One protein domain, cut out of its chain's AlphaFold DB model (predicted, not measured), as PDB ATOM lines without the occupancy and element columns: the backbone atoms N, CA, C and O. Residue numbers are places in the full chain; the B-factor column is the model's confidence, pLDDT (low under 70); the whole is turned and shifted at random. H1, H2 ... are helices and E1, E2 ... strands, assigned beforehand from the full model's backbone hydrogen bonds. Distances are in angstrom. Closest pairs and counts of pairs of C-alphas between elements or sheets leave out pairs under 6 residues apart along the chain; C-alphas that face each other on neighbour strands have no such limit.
ATOM      1  N   ASN A  84     371.965 493.832 902.356       98.38
ATOM      2  CA  ASN A  84     372.727 493.105 903.372       98.38
ATOM      3  C   ASN A  84     374.201 492.924 902.984       98.38
ATOM      4  O   ASN A  84     375.071 493.113 903.832       98.38
ATOM      5  N   LYS A  85     374.511 492.656 901.708       98.38
ATOM      6  CA  LYS A  85     375.901 492.650 901.214       98.38
ATOM      7  C   LYS A  85     376.597 493.998 901.437       98.38
ATOM      8  O   LYS A  85     377.714 494.030 901.950       98.38
ATOM      9  N   ARG A  86     375.930 495.107 901.098       97.62
ATOM     10  CA  ARG A  86     376.455 496.464 901.313       97.62
ATOM     11  C   ARG A  86     376.663 496.760 902.801       97.62
ATOM     12  O   ARG A  86     377.706 497.294 903.166       97.62
ATOM     13  N   LEU A  87     375.708 496.400 903.661       97.38
ATOM     14  CA  LEU A  87     375.839 496.564 905.113       97.38
ATOM     15  C   LEU A  87     377.017 495.755 905.667       97.38
ATOM     16  O   LEU A  87     377.830 496.312 906.394       97.38
ATOM     17  N   ALA A  88     377.181 494.498 905.248       97.88
ATOM     18  CA  ALA A  88     378.317 493.671 905.652       97.88
ATOM     19  C   ALA A  88     379.671 494.275 905.228       97.88
ATOM     20  O   ALA A  88     380.635 494.223 905.992       97.88
ATOM     21  N   ALA A  89     379.743 494.895 904.044       97.81
ATOM     22  CA  ALA A  89     380.937 495.612 903.595       97.81
ATOM     23  C   ALA A  89     381.236 496.850 904.462       97.81
ATOM     24  O   ALA A  89     382.386 497.087 904.829       97.81
ATOM     25  N   LEU A  90     380.207 497.623 904.824       96.19
ATOM     26  CA  LEU A  90     380.336 498.794 905.702       96.19
ATOM     27  C   LEU A  90     380.746 498.391 907.131       96.19
ATOM     28  O   LEU A  90     381.625 499.016 907.731       96.19
ATOM     29  N   ASP A  91     380.159 497.315 907.654       96.81
ATOM     30  CA  ASP A  91     380.416 496.791 909.000       96.81
ATOM     31  C   ASP A  91     381.825 496.212 909.164       96.81
ATOM     32  O   ASP A  91     382.342 496.163 910.285       96.81
ATOM     33  N   ALA A  92     382.490 495.845 908.063       96.75
ATOM     34  CA  ALA A  92     383.891 495.435 908.071       96.75
ATOM     35  C   ALA A  92     384.838 496.563 908.523       96.75
ATOM     36  O   ALA A  92     385.968 496.288 908.924       96.75
ATOM     37  N   LYS A  93     384.393 497.833 908.477       92.62
ATOM     38  CA  LYS A  93     385.159 499.029 908.893       92.62
ATOM     39  C   LYS A  93     386.533 499.149 908.225       92.62
ATOM     40  O   LYS A  93     387.425 499.823 908.741       92.62
ATOM     41  N   LYS A  94     386.691 498.514 907.066       94.56
ATOM     42  CA  LYS A  94     387.874 498.598 906.221       94.56
ATOM     43  C   LYS A  94     387.554 499.516 905.050       94.56
ATOM     44  O   LYS A  94     386.586 499.274 904.338       94.56
ATOM     45  N   LEU A  95     388.356 500.559 904.867       95.56
ATOM     46  CA  LEU A  95     388.308 501.418 903.690       95.56
ATOM     47  C   LEU A  95     389.684 501.408 903.032       95.56
ATOM     48  O   LEU A  95     390.689 501.636 903.705       95.56
ATOM     49  N   VAL A  96     389.721 501.110 901.737       95.88
ATOM     50  CA  VAL A  96     390.957 500.963 900.965       95.88
ATOM     51  C   VAL A  96     390.931 501.914 899.778       95.88
ATOM     52  O   VAL A  96     389.986 501.898 898.986       95.88
ATOM     53  N   LEU A  97     391.981 502.722 899.646       96.31
ATOM     54  CA  LEU A  97     392.280 503.443 898.414       96.31
ATOM     55  C   LEU A  97     393.057 502.517 897.482       96.31
ATOM     56  O   LEU A  97     394.078 501.963 897.884       96.31
ATOM     57  N   LEU A  98     392.562 502.336 896.262       96.38
ATOM     58  CA  LEU A  98     393.204 501.504 895.250       96.38
ATOM     59  C   LEU A  98     393.620 502.360 894.063       96.38
ATOM     60  O   LEU A  98     392.763 502.853 893.337       96.38
ATOM     61  N   ASN A  99     394.922 502.477 893.836       95.69
ATOM     62  CA  ASN A  99     395.500 503.032 892.609       95.69
ATOM     63  C   ASN A  99     395.976 501.937 891.634       95.69
ATOM     64  O   ASN A  99     396.258 502.224 890.473       95.69
ATOM     65  N   GLU A 100     396.003 500.682 892.080       95.94
ATOM     66  CA  GLU A 100     396.287 499.487 891.290       95.94
ATOM     67  C   GLU A 100     395.309 498.375 891.698       95.94
ATOM     68  O   GLU A 100     394.850 498.324 892.844       95.94
ATOM     69  N   LEU A 101     394.936 497.503 890.757       93.56
ATOM     70  CA  LEU A 101     394.116 496.339 891.088       93.56
ATOM     71  C   LEU A 101     394.971 495.306 891.834       93.56
ATOM     72  O   LEU A 101     396.091 495.036 891.394       93.56
ATOM     73  N   PRO A 102     394.446 494.670 892.899       92.94
ATOM     74  CA  PRO A 102     395.151 493.557 893.521       92.94
ATOM     75  C   PRO A 102     395.312 492.425 892.493       92.94
ATOM     76  O   PRO A 102     394.348 492.183 891.747       92.94
ATOM     77  N   PRO A 103     396.453 491.710 892.454       92.31
ATOM     78  CA  PRO A 103     396.642 490.515 891.628       92.31
ATOM     79  C   PRO A 103     395.502 489.496 891.781       92.31
ATOM     80  O   PRO A 103     394.774 489.506 892.773       92.31
ATOM     81  N   GLU A 104     395.318 488.612 890.798       87.12
ATOM     82  CA  GLU A 104     394.229 487.620 890.838       87.12
ATOM     83  C   GLU A 104     394.372 486.621 891.995       87.12
ATOM     84  O   GLU A 104     393.366 486.120 892.493       87.12
ATOM     85  N   GLU A 105     395.605 486.343 892.417       87.44
ATOM     86  CA  GLU A 105     395.934 485.432 893.512       87.44
ATOM     87  C   GLU A 105     395.800 486.071 894.899       87.44
ATOM     88  O   GLU A 105     395.869 485.357 895.899       87.44
ATOM     89  N   GLU A 106     395.645 487.397 894.978       89.19
ATOM     90  CA  GLU A 106     395.462 488.095 896.246       89.19
ATOM     91  C   GLU A 106     393.988 488.072 896.667       89.19
ATOM     92  O   GLU A 106     393.087 488.449 895.907       89.19
ATOM     93  N   ASP A 107     393.746 487.639 897.904       88.44
ATOM     94  CA  ASP A 107     392.406 487.598 898.476       88.44
ATOM     95  C   ASP A 107     391.864 489.019 898.678       88.44
ATOM     96  O   ASP A 107     392.487 489.879 899.305       88.44
ATOM     97  N   ILE A 108     390.657 489.268 898.168       95.56
ATOM     98  CA  ILE A 108     389.917 490.485 898.495       95.56
ATOM     99  C   ILE A 108     389.391 490.335 899.925       95.56
ATOM    100  O   ILE A 108     388.810 489.313 900.264       95.56
ATOM    101  N   GLU A 109     389.512 491.360 900.762       96.88
ATOM    102  CA  GLU A 109     388.868 491.352 902.080       96.88
ATOM    103  C   GLU A 109     387.526 492.104 902.060       96.88
ATOM    104  O   GLU A 109     387.346 493.025 901.257       96.88
ATOM    105  N   PRO A 110     386.583 491.787 902.962       98.19
ATOM    106  CA  PRO A 110     385.385 492.600 903.149       98.19
ATOM    107  C   PRO A 110     385.714 494.077 903.419       98.19
ATOM    108  O   PRO A 110     386.621 494.374 904.200       98.19
ATOM    109  N   GLY A 111     384.980 495.009 902.805       97.44
ATOM    110  CA  GLY A 111     385.203 496.443 903.031       97.44
ATOM    111  C   GLY A 111     384.739 497.383 901.921       97.44
ATOM    112  O   GLY A 111     384.185 496.972 900.900       97.44
ATOM    113  N   CYS A 112     385.001 498.671 902.122       97.88
ATOM    114  CA  CYS A 112     384.795 499.735 901.147       97.88
ATOM    115  C   CYS A 112     386.074 499.981 900.338       97.88
ATOM    116  O   CYS A 112     387.153 500.144 900.906       97.88
ATOM    117  N   TYR A 113     385.958 500.066 899.019       97.75
ATOM    118  CA  TYR A 113     387.087 500.268 898.114       97.75
ATOM    119  C   TYR A 113     386.836 501.484 897.230       97.75
ATOM    120  O   TYR A 113     385.862 501.525 896.473       97.75
ATOM    121  N   LEU A 114     387.717 502.479 897.316       97.56
ATOM    122  CA  LEU A 114     387.725 503.622 896.412       97.56
ATOM    123  C   LEU A 114     388.802 503.394 895.355       97.56
ATOM    124  O   LEU A 114     389.992 503.514 895.641       97.56
ATOM    125  N   CYS A 115     388.386 503.085 894.130       97.75
ATOM    126  CA  CYS A 115     389.308 503.038 893.001       97.75
ATOM    127  C   CYS A 115     389.645 504.462 892.565       97.75
ATOM    128  O   CYS A 115     388.754 505.267 892.272       97.75
ATOM    129  N   GLU A 116     390.929 504.754 892.484       97.06
ATOM    130  CA  GLU A 116     391.459 506.036 892.077       97.06
ATOM    131  C   GLU A 116     392.396 505.939 890.866       97.06
ATOM    132  O   GLU A 116     393.009 504.901 890.636       97.06
ATOM    133  N   PRO A 117     392.536 507.031 890.088       95.88
ATOM    134  CA  PRO A 117     393.491 507.162 889.010       95.88
ATOM    135  C   PRO A 117     394.867 506.595 889.367       95.88
ATOM    136  O   PRO A 117     395.424 506.990 890.393       95.88
ATOM    137  N   PRO A 118     395.432 505.734 888.504       96.31
ATOM    138  CA  PRO A 118     395.026 505.488 887.113       96.31
ATOM    139  C   PRO A 118     393.824 504.550 886.898       96.31
ATOM    140  O   PRO A 118     393.380 504.441 885.754       96.31
ATOM    141  N   LEU A 119     393.272 503.921 887.943       96.94
ATOM    142  CA  LEU A 119     392.098 503.056 887.805       96.94
ATOM    143  C   LEU A 119     390.865 503.836 887.336       96.94
ATOM    144  O   LEU A 119     390.653 505.009 887.662       96.94
ATOM    145  N   VAL A 120     390.022 503.149 886.576       95.00
ATOM    146  CA  VAL A 120     388.762 503.644 886.025       95.00
ATOM    147  C   VAL A 120     387.585 502.804 886.522       95.00
ATOM    148  O   VAL A 120     387.743 501.732 887.098       95.00
ATOM    149  N   GLY A 121     386.356 503.249 886.243       94.56
ATOM    150  CA  GLY A 121     385.151 502.524 886.668       94.56
ATOM    151  C   GLY A 121     385.033 501.083 886.148       94.56
ATOM    152  O   GLY A 121     384.254 500.305 886.693       94.56
ATOM    153  N   ALA A 122     385.786 500.708 885.107       95.94
ATOM    154  CA  ALA A 122     385.850 499.327 884.631       95.94
ATOM    155  C   ALA A 122     386.622 498.428 885.610       95.94
ATOM    156  O   ALA A 122     386.171 497.316 885.869       95.94
ATOM    157  N   ASP A 123     387.702 498.940 886.204       97.06
ATOM    158  CA  ASP A 123     388.496 498.242 887.218       97.06
ATOM    159  C   ASP A 123     387.683 498.063 888.508       97.06
ATOM    160  O   ASP A 123     387.636 496.978 889.083       97.06
ATOM    161  N   GLY A 124     386.936 499.098 888.916       97.06
ATOM    162  CA  GLY A 124     386.012 498.997 890.051       97.06
ATOM    163  C   GLY A 124     384.920 497.943 889.838       97.06
ATOM    164  O   GLY A 124     384.586 497.185 890.752       97.06
ATOM    165  N   ARG A 125     384.393 497.835 888.609       97.19
ATOM    166  CA  ARG A 125     383.462 496.759 888.251       97.19
ATOM    167  C   ARG A 125     384.131 495.388 888.322       97.19
ATOM    168  O   ARG A 125     383.518 494.467 888.851       97.19
ATOM    169  N   GLU A 126     385.338 495.241 887.785       96.25
ATOM    170  CA  GLU A 126     386.082 493.980 887.820       96.25
ATOM    171  C   GLU A 126     386.326 493.505 889.254       96.25
ATOM    172  O   GLU A 126     386.052 492.345 889.566       96.25
ATOM    173  N   LEU A 127     386.754 494.409 890.141       97.25
ATOM    174  CA  LEU A 127     386.960 494.118 891.558       97.25
ATOM    175  C   LEU A 127     385.678 493.596 892.221       97.25
ATOM    176  O   LEU A 127     385.702 492.573 892.904       97.25
ATOM    177  N   ARG A 128     384.545 494.260 891.970       96.94
ATOM    178  CA  ARG A 128     383.225 493.836 892.457       96.94
ATOM    179  C   ARG A 128     382.813 492.477 891.892       96.94
ATOM    180  O   ARG A 128     382.407 491.610 892.655       96.94
ATOM    181  N   ASP A 129     382.960 492.260 890.587       95.69
ATOM    182  CA  ASP A 129     382.616 490.989 889.936       95.69
ATOM    183  C   ASP A 129     383.536 489.838 890.425       95.69
ATOM    184  O   ASP A 129     383.129 488.672 890.462       95.69
ATOM    185  N   ARG A 130     384.788 490.129 890.813       95.94
ATOM    186  CA  ARG A 130     385.705 489.169 891.457       95.94
ATOM    187  C   ARG A 130     385.268 488.846 892.887       95.94
ATOM    188  O   ARG A 130     385.140 487.665 893.200       95.94
ATOM    189  N   ALA A 131     384.978 489.856 893.704       97.25
ATOM    190  CA  ALA A 131     384.521 489.667 895.081       97.25
ATOM    191  C   ALA A 131     383.196 488.899 895.159       97.25
ATOM    192  O   ALA A 131     383.060 487.981 895.965       97.25
ATOM    193  N   ASP A 132     382.259 489.190 894.254       96.19
ATOM    194  CA  ASP A 132     380.989 488.470 894.161       96.19
ATOM    195  C   ASP A 132     381.183 486.978 893.869       96.19
ATOM    196  O   ASP A 132     380.503 486.147 894.465       96.19
ATOM    197  N   ARG A 133     382.143 486.608 893.007       95.31
ATOM    198  CA  ARG A 133     382.474 485.195 892.738       95.31
ATOM    199  C   ARG A 133     383.082 484.480 893.943       95.31
ATOM    200  O   ARG A 133     382.982 483.259 894.030       95.31
ATOM    201  N   GLN A 134     383.725 485.226 894.835       95.94
ATOM    202  CA  GLN A 134     384.338 484.716 896.059       95.94
ATOM    203  C   GLN A 134     383.391 484.811 897.271       95.94
ATOM    204  O   GLN A 134     383.774 484.415 898.368       95.94
ATOM    205  N   ASN A 135     382.160 485.308 897.087       97.69
ATOM    206  CA  ASN A 135     381.204 485.608 898.156       97.69
ATOM    207  C   ASN A 135     381.763 486.569 899.226       97.69
ATOM    208  O   ASN A 135     381.525 486.396 900.423       97.69
ATOM    209  N   ILE A 136     382.510 487.590 898.797       98.06
ATOM    210  CA  ILE A 136     383.149 488.571 899.683       98.06
ATOM    211  C   ILE A 136     382.390 489.899 899.598       98.06
ATOM    212  O   ILE A 136     382.295 490.478 898.514       98.06
ATOM    213  N   PRO A 137     381.813 490.402 900.707       98.06
ATOM    214  CA  PRO A 137     381.014 491.618 900.671       98.06
ATOM    215  C   PRO A 137     381.924 492.834 900.580       98.06
ATOM    216  O   PRO A 137     382.600 493.202 901.541       98.06
ATOM    217  N   ILE A 138     381.908 493.476 899.416       98.06
ATOM    218  CA  ILE A 138     382.603 494.738 899.202       98.06
ATOM    219  C   ILE A 138     381.661 495.817 898.687       98.06
ATOM    220  O   ILE A 138     380.662 495.533 898.026       98.06
ATOM    221  N   PHE A 139     382.017 497.066 898.963       97.25
ATOM    222  CA  PHE A 139     381.336 498.239 898.441       97.25
ATOM    223  C   PHE A 139     382.338 499.091 897.669       97.25
ATOM    224  O   PHE A 139     383.287 499.612 898.247       97.25
ATOM    225  N   VAL A 140     382.169 499.189 896.350       97.06
ATOM    226  CA  VAL A 140     383.160 499.804 895.456       97.06
ATOM    227  C   VAL A 140     382.571 501.027 894.775       97.06
ATOM    228  O   VAL A 140     381.488 500.947 894.197       97.06
ATOM    229  N   ILE A 141     383.316 502.129 894.783       96.44
ATOM    230  CA  ILE A 141     383.089 503.270 893.892       96.44
ATOM    231  C   ILE A 141     384.415 503.657 893.239       96.44
ATOM    232  O   ILE A 141     385.486 503.422 893.797       96.44
ATOM    233  N   SER A 142     384.366 504.253 892.052       97.88
ATOM    234  CA  SER A 142     385.562 504.765 891.380       97.88
ATOM    235  C   SER A 142     385.484 506.278 891.251       97.88
ATOM    236  O   SER A 142     384.423 506.817 890.935       97.88
ATOM    237  N   ARG A 143     386.595 506.981 891.467       97.19
ATOM    238  CA  ARG A 143     386.700 508.426 891.223       97.19
ATOM    239  C   ARG A 143     387.574 508.714 890.011       97.19
ATOM    240  O   ARG A 143     388.426 507.922 889.651       97.19
ATOM    241  N   GLU A 144     387.374 509.854 889.373       96.69
ATOM    242  CA  GLU A 144     388.242 510.403 888.325       96.69
ATOM    243  C   GLU A 144     389.118 511.527 888.920       96.69
ATOM    244  O   GLU A 144     388.929 511.916 890.080       96.69
ATOM    245  N   PRO A 145     390.101 512.084 888.183       96.31
ATOM    246  CA  PRO A 145     390.872 513.223 888.670       96.31
ATOM    247  C   PRO A 145     389.989 514.423 889.032       96.31
ATOM    248  O   PRO A 145     388.961 514.691 888.400       96.31
ATOM    249  N   LYS A 146     390.430 515.182 890.039       96.50
ATOM    250  CA  LYS A 146     389.748 516.388 890.507       96.50
ATOM    251  C   LYS A 146     389.558 517.380 889.361       96.50
ATOM    252  O   LYS A 146     390.481 517.706 888.615       96.50
ATOM    253  N   THR A 147     388.333 517.870 889.215       96.88
ATOM    254  CA  THR A 147     387.997 518.875 888.203       96.88
ATOM    255  C   THR A 147     388.600 520.236 888.555       96.88
ATOM    256  O   THR A 147     388.919 520.511 889.710       96.88
ATOM    257  N   ARG A 148     388.650 521.160 887.583       96.62
ATOM    258  CA  ARG A 148     389.035 522.567 887.831       96.62
ATOM    259  C   ARG A 148     388.144 523.279 888.857       96.62
ATOM    260  O   ARG A 148     388.565 524.271 889.433       96.62
ATOM    261  N   LEU A 149     386.925 522.781 889.074       96.19
ATOM    262  CA  LEU A 149     385.990 523.288 890.083       96.19
ATOM    263  C   LEU A 149     386.235 522.683 891.475       96.19
ATOM    264  O   LEU A 149     385.412 522.858 892.365       96.19
ATOM    265  N   GLY A 150     387.311 521.912 891.655       96.75
ATOM    266  CA  GLY A 150     387.638 521.265 892.922       96.75
ATOM    267  C   GLY A 150     386.747 520.070 893.275       96.75
ATOM    268  O   GLY A 150     386.920 519.499 894.341       96.75
ATOM    269  N   LYS A 151     385.821 519.663 892.400       97.81
ATOM    270  CA  LYS A 151     384.940 518.502 892.615       97.81
ATOM    271  C   LYS A 151     385.589 517.209 892.132       97.81
ATOM    272  O   LYS A 151     386.288 517.236 891.111       97.81
ATOM    273  N   TRP A 152     385.291 516.094 892.789       97.44
ATOM    274  CA  TRP A 152     385.629 514.749 892.317       97.44
ATOM    275  C   TRP A 152     384.484 514.190 891.471       97.44
ATOM    276  O   TRP A 152     383.349 514.111 891.948       97.44
ATOM    277  N   PRO A 153     384.725 513.810 890.205       97.94
ATOM    278  CA  PRO A 153     383.784 512.969 889.488       97.94
ATOM    279  C   PRO A 153     383.858 511.557 890.070       97.94
ATOM    280  O   PRO A 153     384.930 510.963 890.088       97.94
ATOM    281  N   VAL A 154     382.734 511.020 890.525       97.88
ATOM    282  CA  VAL A 154     382.594 509.608 890.899       97.88
ATOM    283  C   VAL A 154     381.845 508.920 889.768       97.88
ATOM    284  O   VAL A 154     380.911 509.490 889.196       97.88
ATOM    285  N   VAL A 155     382.302 507.732 889.387       97.25
ATOM    286  CA  VAL A 155     381.859 507.002 888.204       97.25
ATOM    287  C   VAL A 155     381.669 505.524 888.516       97.25
ATOM    288  O   VAL A 155     382.480 504.908 889.200       97.25
ATOM    289  N   MET A 156     380.607 504.949 887.955       97.50
ATOM    290  CA  MET A 156     380.362 503.510 887.922       97.50
ATOM    291  C   MET A 156     380.076 503.084 886.483       97.50
ATOM    292  O   MET A 156     379.356 503.772 885.748       97.50
ATOM    293  N   ILE A 157     380.664 501.963 886.060       96.25
ATOM    294  CA  ILE A 157     380.534 501.429 884.698       96.25
ATOM    295  C   ILE A 157     379.842 500.067 884.748       96.25
ATOM    296  O   ILE A 157     380.282 499.163 885.449       96.25
ATOM    297  N   GLY A 158     378.786 499.909 883.952       95.31
ATOM    298  CA  GLY A 158     378.027 498.668 883.787       95.31
ATOM    299  C   GLY A 158     377.406 498.605 882.388       95.31
ATOM    300  O   GLY A 158     378.092 498.937 881.417       95.31
ATOM    301  N   PRO A 159     376.129 498.200 882.242       95.81
ATOM    302  CA  PRO A 159     375.389 498.366 880.985       95.81
ATOM    303  C   PRO A 159     375.367 499.821 880.495       95.81
ATOM    304  O   PRO A 159     375.460 500.073 879.295       95.81
ATOM    305  N   VAL A 160     375.313 500.769 881.435       97.38
ATOM    306  CA  VAL A 160     375.468 502.211 881.200       97.38
ATOM    307  C   VAL A 160     376.566 502.788 882.092       97.38
ATOM    308  O   VAL A 160     376.914 502.209 883.124       97.38
ATOM    309  N   THR A 161     377.113 503.942 881.716       97.38
ATOM    310  CA  THR A 161     378.039 504.704 882.565       97.38
ATOM    311  C   THR A 161     377.260 505.751 883.343       97.38
ATOM    312  O   THR A 161     376.574 506.576 882.741       97.38
ATOM    313  N   ILE A 162     377.402 505.752 884.667       97.94
ATOM    314  CA  ILE A 162     376.799 506.758 885.545       97.94
ATOM    315  C   ILE A 162     377.929 507.551 886.185       97.94
ATOM    316  O   ILE A 162     378.886 506.970 886.693       97.94
ATOM    317  N   ARG A 163     377.832 508.880 886.119       97.62
ATOM    318  CA  ARG A 163     378.839 509.800 886.645       97.62
ATOM    319  C   ARG A 163     378.156 510.971 887.333       97.62
ATOM    320  O   ARG A 163     377.287 511.604 886.740       97.62
ATOM    321  N   VAL A 164     378.628 511.318 888.523       98.19
ATOM    322  CA  VAL A 164     378.208 512.510 889.268       98.19
ATOM    323  C   VAL A 164     379.442 513.257 889.769       98.19
ATOM    324  O   VAL A 164     380.510 512.670 889.912       98.19
ATOM    325  N   ARG A 165     379.331 514.567 889.995       98.38
ATOM    326  CA  ARG A 165     380.396 515.362 890.625       98.38
ATOM    327  C   ARG A 165     380.017 515.614 892.076       98.38
ATOM    328  O   ARG A 165     378.969 516.204 892.312       98.38
ATOM    329  N   VAL A 166     380.880 515.222 893.002       98.19
ATOM    330  CA  VAL A 166     380.703 515.429 894.445       98.19
ATOM    331  C   VAL A 166     381.836 516.278 895.004       98.19
ATOM    332  O   VAL A 166     382.873 516.471 894.359       98.19
ATOM    333  N   ASP A 167     381.624 516.822 896.195       98.19
ATOM    334  CA  ASP A 167     382.724 517.371 896.974       98.19
ATOM    335  C   ASP A 167     383.709 516.256 897.350       98.19
ATOM    336  O   ASP A 167     383.273 515.140 897.639       98.19
ATOM    337  N   PRO A 168     385.026 516.516 897.305       97.06
ATOM    338  CA  PRO A 168     385.999 515.588 897.866       97.06
ATOM    339  C   PRO A 168     385.753 515.423 899.377       97.06
ATOM    340  O   PRO A 168     385.153 516.308 899.998       97.06
ATOM    341  N   PRO A 169     386.217 514.320 899.986       96.50
ATOM    342  CA  PRO A 169     386.202 514.190 901.439       96.50
ATOM    343  C   PRO A 169     387.062 515.289 902.081       96.50
ATOM    344  O   PRO A 169     387.903 515.908 901.426       96.50
ATOM    345  N   VAL A 170     386.860 515.528 903.380       95.31
ATOM    346  CA  VAL A 170     387.645 516.524 904.136       95.31
ATOM    347  C   VAL A 170     389.139 516.185 904.120       95.31
ATOM    348  O   VAL A 170     389.967 517.082 903.980       95.31
ATOM    349  N   ASP A 171     389.466 514.897 904.240       95.62
ATOM    350  CA  ASP A 171     390.809 514.345 904.065       95.62
ATOM    351  C   ASP A 171     390.828 513.500 902.778       95.62
ATOM    352  O   ASP A 171     390.240 512.418 902.726       95.62
ATOM    353  N   GLU A 172     391.454 514.025 901.719       93.75
ATOM    354  CA  GLU A 172     391.519 513.384 900.393       93.75
ATOM    355  C   GLU A 172     392.298 512.065 900.405       93.75
ATOM    356  O   GLU A 172     391.946 511.156 899.654       93.75
ATOM    357  N   ASP A 173     393.285 511.926 901.292       92.56
ATOM    358  CA  ASP A 173     394.085 510.704 901.424       92.56
ATOM    359  C   ASP A 173     393.398 509.670 902.330       92.56
ATOM    360  O   ASP A 173     393.815 508.512 902.414       92.56
ATOM    361  N   ARG A 174     392.346 510.083 903.050       92.31
ATOM    362  CA  ARG A 174     391.612 509.238 903.997       92.31
ATOM    363  C   ARG A 174     390.110 509.529 903.957       92.31
ATOM    364  O   ARG A 174     389.560 510.007 904.956       92.31
ATOM    365  N   PRO A 175     389.419 509.208 902.846       94.06
ATOM    366  CA  PRO A 175     387.970 509.308 902.806       94.06
ATOM    367  C   PRO A 175     387.359 508.487 903.937       94.06
ATOM    368  O   PRO A 175     387.815 507.381 904.233       94.06
ATOM    369  N   ASP A 176     386.320 509.021 904.566       93.62
ATOM    370  CA  ASP A 176     385.568 508.287 905.572       93.62
ATOM    371  C   ASP A 176     384.367 507.556 904.951       93.62
ATOM    372  O   ASP A 176     383.985 507.748 903.790       93.62
ATOM    373  N   VAL A 177     383.768 506.670 905.746       93.25
ATOM    374  CA  VAL A 177     382.592 505.894 905.334       93.25
ATOM    375  C   VAL A 177     381.397 506.805 905.038       93.25
ATOM    376  O   VAL A 177     380.595 506.485 904.163       93.25
ATOM    377  N   GLN A 178     381.281 507.945 905.728       94.94
ATOM    378  CA  GLN A 178     380.179 508.883 905.531       94.94
ATOM    379  C   GLN A 178     380.229 509.488 904.126       94.94
ATOM    380  O   GLN A 178     379.251 509.382 903.385       94.94
ATOM    381  N   TRP A 179     381.382 510.020 903.723       96.06
ATOM    382  CA  TRP A 179     381.612 510.518 902.373       96.06
ATOM    383  C   TRP A 179     381.349 509.433 901.326       96.06
ATOM    384  O   TRP A 179     380.692 509.688 900.319       96.06
ATOM    385  N   PHE A 180     381.811 508.204 901.571       94.19
ATOM    386  CA  PHE A 180     381.621 507.086 900.647       94.19
ATOM    387  C   PHE A 180     380.130 506.777 900.415       94.19
ATOM    388  O   PHE A 180     379.692 506.578 899.278       94.19
ATOM    389  N   MET A 181     379.328 506.777 901.487       95.69
ATOM    390  CA  MET A 181     377.877 506.590 901.406       95.69
ATOM    391  C   MET A 181     377.189 507.744 900.675       95.69
ATOM    392  O   MET A 181     376.357 507.487 899.809       95.69
ATOM    393  N   GLU A 182     377.551 508.991 900.981       97.56
ATOM    394  CA  GLU A 182     377.000 510.186 900.328       97.56
ATOM    395  C   GLU A 182     377.338 510.234 898.834       97.56
ATOM    396  O   GLU A 182     376.481 510.544 898.006       97.56
ATOM    397  N   ALA A 183     378.567 509.870 898.463       97.50
ATOM    398  CA  ALA A 183     379.001 509.799 897.075       97.50
ATOM    399  C   ALA A 183     378.229 508.731 896.282       97.50
ATOM    400  O   ALA A 183     377.819 508.973 895.143       97.50
ATOM    401  N   SER A 184     377.998 507.561 896.885       96.81
ATOM    402  CA  SER A 184     377.181 506.502 896.288       96.81
ATOM    403  C   SER A 184     375.703 506.891 896.169       96.81
ATOM    404  O   SER A 184     375.083 506.639 895.135       96.81
ATOM    405  N   GLU A 185     375.150 507.561 897.179       98.06
ATOM    406  CA  GLU A 185     373.777 508.072 897.137       98.06
ATOM    407  C   GLU A 185     373.616 509.111 896.015       98.06
ATOM    408  O   GLU A 185     372.706 509.012 895.193       98.06
ATOM    409  N   ALA A 186     374.560 510.050 895.889       98.38
ATOM    410  CA  ALA A 186     374.563 511.041 894.815       98.38
ATOM    411  C   ALA A 186     374.649 510.399 893.417       98.38
ATOM    412  O   ALA A 186     374.031 510.887 892.463       98.38
ATOM    413  N   LEU A 187     375.404 509.300 893.278       97.19
ATOM    414  CA  LEU A 187     375.474 508.526 892.037       97.19
ATOM    415  C   LEU A 187     374.107 507.958 891.657       97.19
ATOM    416  O   LEU A 187     373.683 508.090 890.506       97.19
ATOM    417  N   GLY A 188     373.423 507.319 892.600       97.56
ATOM    418  CA  GLY A 188     372.142 506.693 892.314       97.56
ATOM    419  C   GLY A 188     370.990 507.683 892.180       97.56
ATOM    420  O   GLY A 188     370.138 507.483 891.314       97.56
ATOM    421  N   ASP A 189     371.006 508.798 892.910       98.12
ATOM    422  CA  ASP A 189     370.087 509.917 892.680       98.12
ATOM    423  C   ASP A 189     370.241 510.484 891.268       98.12
ATOM    424  O   ASP A 189     369.256 510.672 890.550       98.12
ATOM    425  N   SER A 190     371.485 510.678 890.816       98.06
ATOM    426  CA  SER A 190     371.756 511.083 889.437       98.06
ATOM    427  C   SER A 190     371.274 510.034 888.427       98.06
ATOM    428  O   SER A 190     370.714 510.386 887.386       98.06
ATOM    429  N   ALA A 191     371.439 508.744 888.728       97.94
ATOM    430  CA  ALA A 191     370.964 507.668 887.866       97.94
ATOM    431  C   ALA A 191     369.441 507.709 887.688       97.94
ATOM    432  O   ALA A 191     368.969 507.666 886.553       97.94
ATOM    433  N   VAL A 192     368.684 507.840 888.781       97.69
ATOM    434  CA  VAL A 192     367.216 507.934 888.752       97.69
ATOM    435  C   VAL A 192     366.769 509.201 888.019       97.69
ATOM    436  O   VAL A 192     365.936 509.121 887.119       97.69
ATOM    437  N   ALA A 193     367.368 510.355 888.328       97.31
ATOM    438  CA  ALA A 193     366.980 511.649 887.757       97.31
ATOM    439  C   ALA A 193     367.185 511.759 886.235       97.31
ATOM    440  O   ALA A 193     366.594 512.624 885.593       97.31
ATOM    441  N   THR A 194     368.031 510.910 885.646       96.62
ATOM    442  CA  THR A 194     368.292 510.901 884.195       96.62
ATOM    443  C   THR A 194     367.354 509.989 883.405       96.62
ATOM    444  O   THR A 194     367.511 509.881 882.189       96.62
ATOM    445  N   VAL A 195     366.421 509.294 884.062       97.56
ATOM    446  CA  VAL A 195     365.373 508.537 883.368       97.56
ATOM    447  C   VAL A 195     364.307 509.516 882.888       97.56
ATOM    448  O   VAL A 195     363.734 510.247 883.688       97.56
ATOM    449  N   ASP A 196     364.045 509.524 881.581       96.50
ATOM    450  CA  ASP A 196     363.031 510.392 880.978       96.50
ATOM    451  C   ASP A 196     361.617 509.991 881.455       96.50
ATOM    452  O   ASP A 196     361.176 508.874 881.153       96.50
ATOM    453  N   PRO A 197     360.898 510.862 882.193       94.44
ATOM    454  CA  PRO A 197     359.558 510.553 882.686       94.44
ATOM    455  C   PRO A 197     358.511 510.472 881.565       94.44
ATOM    456  O   PRO A 197     357.503 509.792 881.745       94.44
ATOM    457  N   GLU A 198     358.758 511.106 880.414       96.12
ATOM    458  CA  GLU A 198     357.841 511.128 879.267       96.12
ATOM    459  C   GLU A 198     358.053 509.936 878.318       96.12
ATOM    460  O   GLU A 198     357.275 509.716 877.383       96.12
ATOM    461  N   ALA A 199     359.101 509.138 878.543       96.56
ATOM    462  CA  ALA A 199     359.347 507.930 877.773       96.56
ATOM    463  C   ALA A 199     358.259 506.869 878.024       96.56
ATOM    464  O   ALA A 199     357.623 506.819 879.079       96.56
ATOM    465  N   SER A 200     358.075 505.959 877.057       96.69
ATOM    466  CA  SER A 200     357.136 504.843 877.227       96.69
ATOM    467  C   SER A 200     357.494 503.999 878.454       96.69
ATOM    468  O   SER A 200     358.659 503.918 878.855       96.69
ATOM    469  N   ILE A 201     356.501 503.321 879.030       97.44
ATOM    470  CA  ILE A 201     356.701 502.515 880.237       97.44
ATOM    471  C   ILE A 201     357.774 501.431 880.033       97.44
ATOM    472  O   ILE A 201     358.592 501.193 880.915       97.44
ATOM    473  N   GLU A 202     357.849 500.824 878.846       96.19
ATOM    474  CA  GLU A 202     358.861 499.816 878.520       96.19
ATOM    475  C   GLU A 202     360.265 500.413 878.405       96.19
ATOM    476  O   GLU A 202     361.232 499.763 878.814       96.19
ATOM    477  N   SER A 203     360.369 501.634 877.870       96.75
ATOM    478  CA  SER A 203     361.625 502.382 877.794       96.75
ATOM    479  C   SER A 203     362.101 502.789 879.187       96.75
ATOM    480  O   SER A 203     363.275 502.618 879.507       96.75
ATOM    481  N   ARG A 204     361.194 503.251 880.059       98.25
ATOM    482  CA  ARG A 204     361.508 503.546 881.464       98.25
ATOM    483  C   ARG A 204     362.017 502.304 882.200       98.25
ATOM    484  O   ARG A 204     363.045 502.381 882.866       98.25
ATOM    485  N   ILE A 205     361.358 501.151 882.036       98.25
ATOM    486  CA  ILE A 205     361.804 499.875 882.630       98.25
ATOM    487  C   ILE A 205     363.195 499.488 882.125       98.25
ATOM    488  O   ILE A 205     364.037 499.099 882.924       98.25
ATOM    489  N   GLU A 206     363.457 499.598 880.822       97.88
ATOM    490  CA  GLU A 206     364.770 499.285 880.247       97.88
ATOM    491  C   GLU A 206     365.866 500.199 880.797       97.88
ATOM    492  O   GLU A 206     366.876 499.713 881.300       97.88
ATOM    493  N   GLN A 207     365.622 501.508 880.803       98.25
ATOM    494  CA  GLN A 207     366.543 502.502 881.347       98.25
ATOM    495  C   GLN A 207     366.861 502.268 882.829       98.25
ATOM    496  O   GLN A 207     368.018 502.411 883.233       98.25
ATOM    497  N   LEU A 208     365.853 501.926 883.640       98.56
ATOM    498  CA  LEU A 208     366.014 501.617 885.063       98.56
ATOM    499  C   LEU A 208     366.728 500.278 885.273       98.56
ATOM    500  O   LEU A 208     367.612 500.190 886.120       98.56
ATOM    501  N   HIS A 209     366.404 499.257 884.477       98.25
ATOM    502  CA  HIS A 209     367.044 497.944 884.534       98.25
ATOM    503  C   HIS A 209     368.537 498.021 884.176       98.25
ATOM    504  O   HIS A 209     369.374 497.460 884.881       98.25
ATOM    505  N   GLU A 210     368.901 498.770 883.132       98.00
ATOM    506  CA  GLU A 210     370.301 499.008 882.763       98.00
ATOM    507  C   GLU A 210     371.072 499.746 883.864       98.00
ATOM    508  O   GLU A 210     372.191 499.355 884.200       98.00
ATOM    509  N   ARG A 211     370.467 500.781 884.463       98.44
ATOM    510  CA  ARG A 211     371.062 501.539 885.576       98.44
ATOM    511  C   ARG A 211     371.225 500.690 886.828       98.44
ATOM    512  O   ARG A 211     372.268 500.774 887.467       98.44
ATOM    513  N   LEU A 212     370.249 499.838 887.139       98.00
ATOM    514  CA  LEU A 212     370.346 498.869 888.229       98.00
ATOM    515  C   LEU A 212     371.454 497.834 887.969       98.00
ATOM    516  O   LEU A 212     372.088 497.362 888.902       98.00
ATOM    517  N   GLY A 213     371.741 497.504 886.708       96.94
ATOM    518  CA  GLY A 213     372.904 496.691 886.347       96.94
ATOM    519  C   GLY A 213     374.254 497.387 886.575       96.94
ATOM    520  O   GLY A 213     375.270 496.704 886.705       96.94
ATOM    521  N   THR A 214     374.280 498.723 886.631       97.44
ATOM    522  CA  THR A 214     375.483 499.527 886.910       97.44
ATOM    523  C   THR A 214     375.646 499.829 888.401       97.44
ATOM    524  O   THR A 214     376.737 499.667 888.938       97.44
ATOM    525  N   LEU A 215     374.577 500.261 889.074       97.31
ATOM    526  CA  LEU A 215     374.538 500.572 890.506       97.31
ATOM    527  C   LEU A 215     373.699 499.516 891.216       97.31
ATOM    528  O   LEU A 215     372.525 499.732 891.523       97.31
ATOM    529  N   THR A 216     374.294 498.341 891.406       96.56
ATOM    530  CA  THR A 216     373.545 497.144 891.787       96.56
ATOM    531  C   THR A 216     372.812 497.283 893.098       96.56
ATOM    532  O   THR A 216     371.673 496.850 893.168       96.56
ATOM    533  N   ASP A 217     373.410 497.902 894.106       94.69
ATOM    534  CA  ASP A 217     372.908 497.983 895.477       94.69
ATOM    535  C   ASP A 217     372.121 499.267 895.791       94.69
ATOM    536  O   ASP A 217     371.741 499.492 896.942       94.69
ATOM    537  N   HIS A 218     371.840 500.115 894.795       97.50
ATOM    538  CA  HIS A 218     371.170 501.387 895.051       97.50
ATOM    539  C   HIS A 218     369.662 501.208 895.274       97.50
ATOM    540  O   HIS A 218     368.913 500.809 894.379       97.50
ATOM    541  N   GLU A 219     369.192 501.548 896.472       97.06
ATOM    542  CA  GLU A 219     367.821 501.294 896.921       97.06
ATOM    543  C   GLU A 219     366.766 502.011 896.062       97.06
ATOM    544  O   GLU A 219     365.834 501.368 895.577       97.06
ATOM    545  N   LYS A 220     366.940 503.305 895.760       97.75
ATOM    546  CA  LYS A 220     365.951 504.051 894.956       97.75
ATOM    547  C   LYS A 220     365.826 503.533 893.518       97.75
ATOM    548  O   LYS A 220     364.770 503.685 892.913       97.75
ATOM    549  N   LEU A 221     366.870 502.902 892.960       98.06
ATOM    550  CA  LEU A 221     366.787 502.294 891.622       98.06
ATOM    551  C   LEU A 221     365.926 501.028 891.636       98.06
ATOM    552  O   LEU A 221     365.142 500.826 890.710       98.06
ATOM    553  N   HIS A 222     366.029 500.211 892.688       98.62
ATOM    554  CA  HIS A 222     365.136 499.069 892.879       98.62
ATOM    555  C   HIS A 222     363.690 499.542 893.034       98.62
ATOM    556  O   HIS A 222     362.823 499.084 892.296       98.62
ATOM    557  N   GLN A 223     363.444 500.508 893.923       98.25
ATOM    558  CA  GLN A 223     362.103 501.050 894.164       98.25
ATOM    559  C   GLN A 223     361.484 501.633 892.884       98.25
ATOM    560  O   GLN A 223     360.366 501.272 892.523       98.25
ATOM    561  N   ALA A 224     362.233 502.455 892.140       98.31
ATOM    562  CA  ALA A 224     361.755 503.035 890.886       98.31
ATOM    563  C   ALA A 224     361.471 501.967 889.812       98.31
ATOM    564  O   ALA A 224     360.472 502.057 889.089       98.31
ATOM    565  N   LEU A 225     362.332 500.947 889.688       98.62
ATOM    566  CA  LEU A 225     362.117 499.844 888.748       98.62
ATOM    567  C   LEU A 225     360.890 499.013 889.138       98.62
ATOM    568  O   LEU A 225     360.107 498.642 888.265       98.62
ATOM    569  N   GLU A 226     360.711 498.736 890.428       98.62
ATOM    570  CA  GLU A 226     359.582 497.979 890.964       98.62
ATOM    571  C   GLU A 226     358.257 498.690 890.696       98.62
ATOM    572  O   GLU A 226     357.355 498.092 890.099       98.62
ATOM    573  N   GLU A 227     358.183 499.981 891.021       98.44
ATOM    574  CA  GLU A 227     356.997 500.809 890.816       98.44
ATOM    575  C   GLU A 227     356.619 500.854 889.331       98.44
ATOM    576  O   GLU A 227     355.476 500.575 888.951       98.44
ATOM    577  N   THR A 228     357.608 501.097 888.466       98.44
ATOM    578  CA  THR A 228     357.408 501.136 887.011       98.44
ATOM    579  C   THR A 228     356.970 499.762 886.471       98.44
ATOM    580  O   THR A 228     356.105 499.676 885.595       98.44
ATOM    581  N   CYS A 229     357.493 498.655 887.014       98.56
ATOM    582  CA  CYS A 229     357.051 497.304 886.652       98.56
ATOM    583  C   CYS A 229     355.610 497.020 887.104       98.56
ATOM    584  O   CYS A 229     354.848 496.397 886.360       98.56
ATOM    585  N   ARG A 230     355.194 497.486 888.290       98.44
ATOM    586  CA  ARG A 230     353.799 497.361 888.752       98.44
ATOM    587  C   ARG A 230     352.841 498.154 887.874       98.44
ATOM    588  O   ARG A 230     351.764 497.650 887.539       98.44
ATOM    589  N   GLU A 231     353.232 499.361 887.475       98.12
ATOM    590  CA  GLU A 231     352.479 500.178 886.527       98.12
ATOM    591  C   GLU A 231     352.297 499.430 885.196       98.12
ATOM    592  O   GLU A 231     351.163 499.223 884.749       98.12
ATOM    593  N   ALA A 232     353.385 498.919 884.613       97.81
ATOM    594  CA  ALA A 232     353.334 498.137 883.379       97.81
ATOM    595  C   ALA A 232     352.463 496.878 883.517       97.81
ATOM    596  O   ALA A 232     351.627 496.607 882.654       97.81
ATOM    597  N   ALA A 233     352.579 496.136 884.622       97.50
ATOM    598  CA  ALA A 233     351.743 494.967 884.894       97.50
ATOM    599  C   ALA A 233     350.244 495.326 884.961       97.50
ATOM    600  O   ALA A 233     349.404 494.603 884.421       97.50
ATOM    601  N   SER A 234     349.901 496.473 885.561       97.94
ATOM    602  CA  SER A 234     348.531 497.005 885.597       97.94
ATOM    603  C   SER A 234     348.011 497.347 884.197       97.94
ATOM    604  O   SER A 234     346.854 497.066 883.875       97.94
ATOM    605  N   LEU A 235     348.857 497.921 883.335       97.06
ATOM    606  CA  LEU A 235     348.503 498.221 881.946       97.06
ATOM    607  C   LEU A 235     348.302 496.950 881.112       97.06
ATOM    608  O   LEU A 235     347.342 496.890 880.341       97.06
ATOM    609  N   VAL A 236     349.138 495.923 881.305       95.50
ATOM    610  CA  VAL A 236     348.967 494.605 880.664       95.50
ATOM    611  C   VAL A 236     347.640 493.974 881.078       95.50
ATOM    612  O   VAL A 236     346.864 493.569 880.216       95.50
ATOM    613  N   ALA A 237     347.325 493.958 882.376       94.56
ATOM    614  CA  ALA A 237     346.069 493.401 882.883       94.56
ATOM    615  C   ALA A 237     344.825 494.117 882.320       94.56
ATOM    616  O   ALA A 237     343.784 493.496 882.121       94.56
ATOM    617  N   LYS A 238     344.937 495.417 882.020       96.31
ATOM    618  CA  LYS A 238     343.881 496.231 881.391       96.31
ATOM    619  C   LYS A 238     343.857 496.131 879.859       96.31
ATOM    620  O   LYS A 238     343.065 496.830 879.232       96.31
ATOM    621  N   GLY A 239     344.744 495.343 879.247       93.69
ATOM    622  CA  GLY A 239     344.887 495.243 877.791       93.69
ATOM    623  C   GLY A 239     345.423 496.513 877.117       93.69
ATOM    624  O   GLY A 239     345.321 496.646 875.900       93.69
TER     625      GLY A 239
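This is residues 84 to 239 of the 272 residues of an uncharacterized protein of Phycisphaeraceae bacterium (UniProt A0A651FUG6). A strongly twisted five-stranded sheet lies between helices, H2 covering one face and H1 and H3 the other, in three layers; from the E4 and E5 side a helical hairpin, H4 and H5, reaches away as an arm and makes much of the length. The 156 printed residues hold five named helices and five named strands, in the order H1 E1 E2 H2 E3 E4 E5 H3 H4 H5. The mixed sheet runs E1 E2 E3 E4 E5, and the class is mixed, helices and strands. The whole is compact, with a radius of gyration of the C-alphas of 16.8 A and spans of 55 by 39 by 24 A.

Start with H1, residues 84 to 91, which is on the sheet at a height of 5.0 A; its Ala 89 and Gly 111 of E2, residues 111 to 115, are their closest C-alphas, 4.4 A apart. E1, residues 95 to 98, is E2's parallel neighbour, with N 96 and O 112 2.9 A apart. E2, H2, residues 121 to 133, and E3, residues 138 to 143, form a strand-helix-strand unit, two parallel neighbour strands with a helix between, its crossover right-handed; look for N 113 and O 139, 2.8 A apart. H2 and H1 lie on opposite faces, and the closest C-alphas of H2 and E3, Gly 121 and Ser 142, are 5.2 A apart. E3, E4, residues 152 to 157, and E5, residues 161 to 166, form a meander, each strand the antiparallel neighbour of the one before: find N 155 and O 142, 2.8 A, and N 154 and O 164, 2.8 A. H3, residues 177 to 193, is on the same face as H1; its Leu 187 is closest to Val 164 of E5, 5.6 A between C-alphas. H4, residues 201 to 214, is on the sheet, its Thr 214 5.8 A from Ile 157 of E4, closest C-alphas. H5, residues 219 to 237, is not on it; H4 and H5 touch as a helical hairpin, closest at C-alphas 208 and 225, 5.6 A, at a shallow tilt of 28 degrees, opposite ways. In each named helix every O i to N i+4 pair is within hydrogen-bond range.

Find C-alpha 84 at (372.727, 493.105, 903.372), where H1 begins. H2 is 18.6 A long, H3 24.2 A and H4 20.2 A. H5 is 27.1 A long and ends at C-alpha 237, (346.069, 493.401, 882.883).

The C-alphas farthest apart, Asp 173 and Gly 239, are 56.7 A from each other. The printed part has no cut, the link from E1 to E2 is long, and no printed residue is under pLDDT 70.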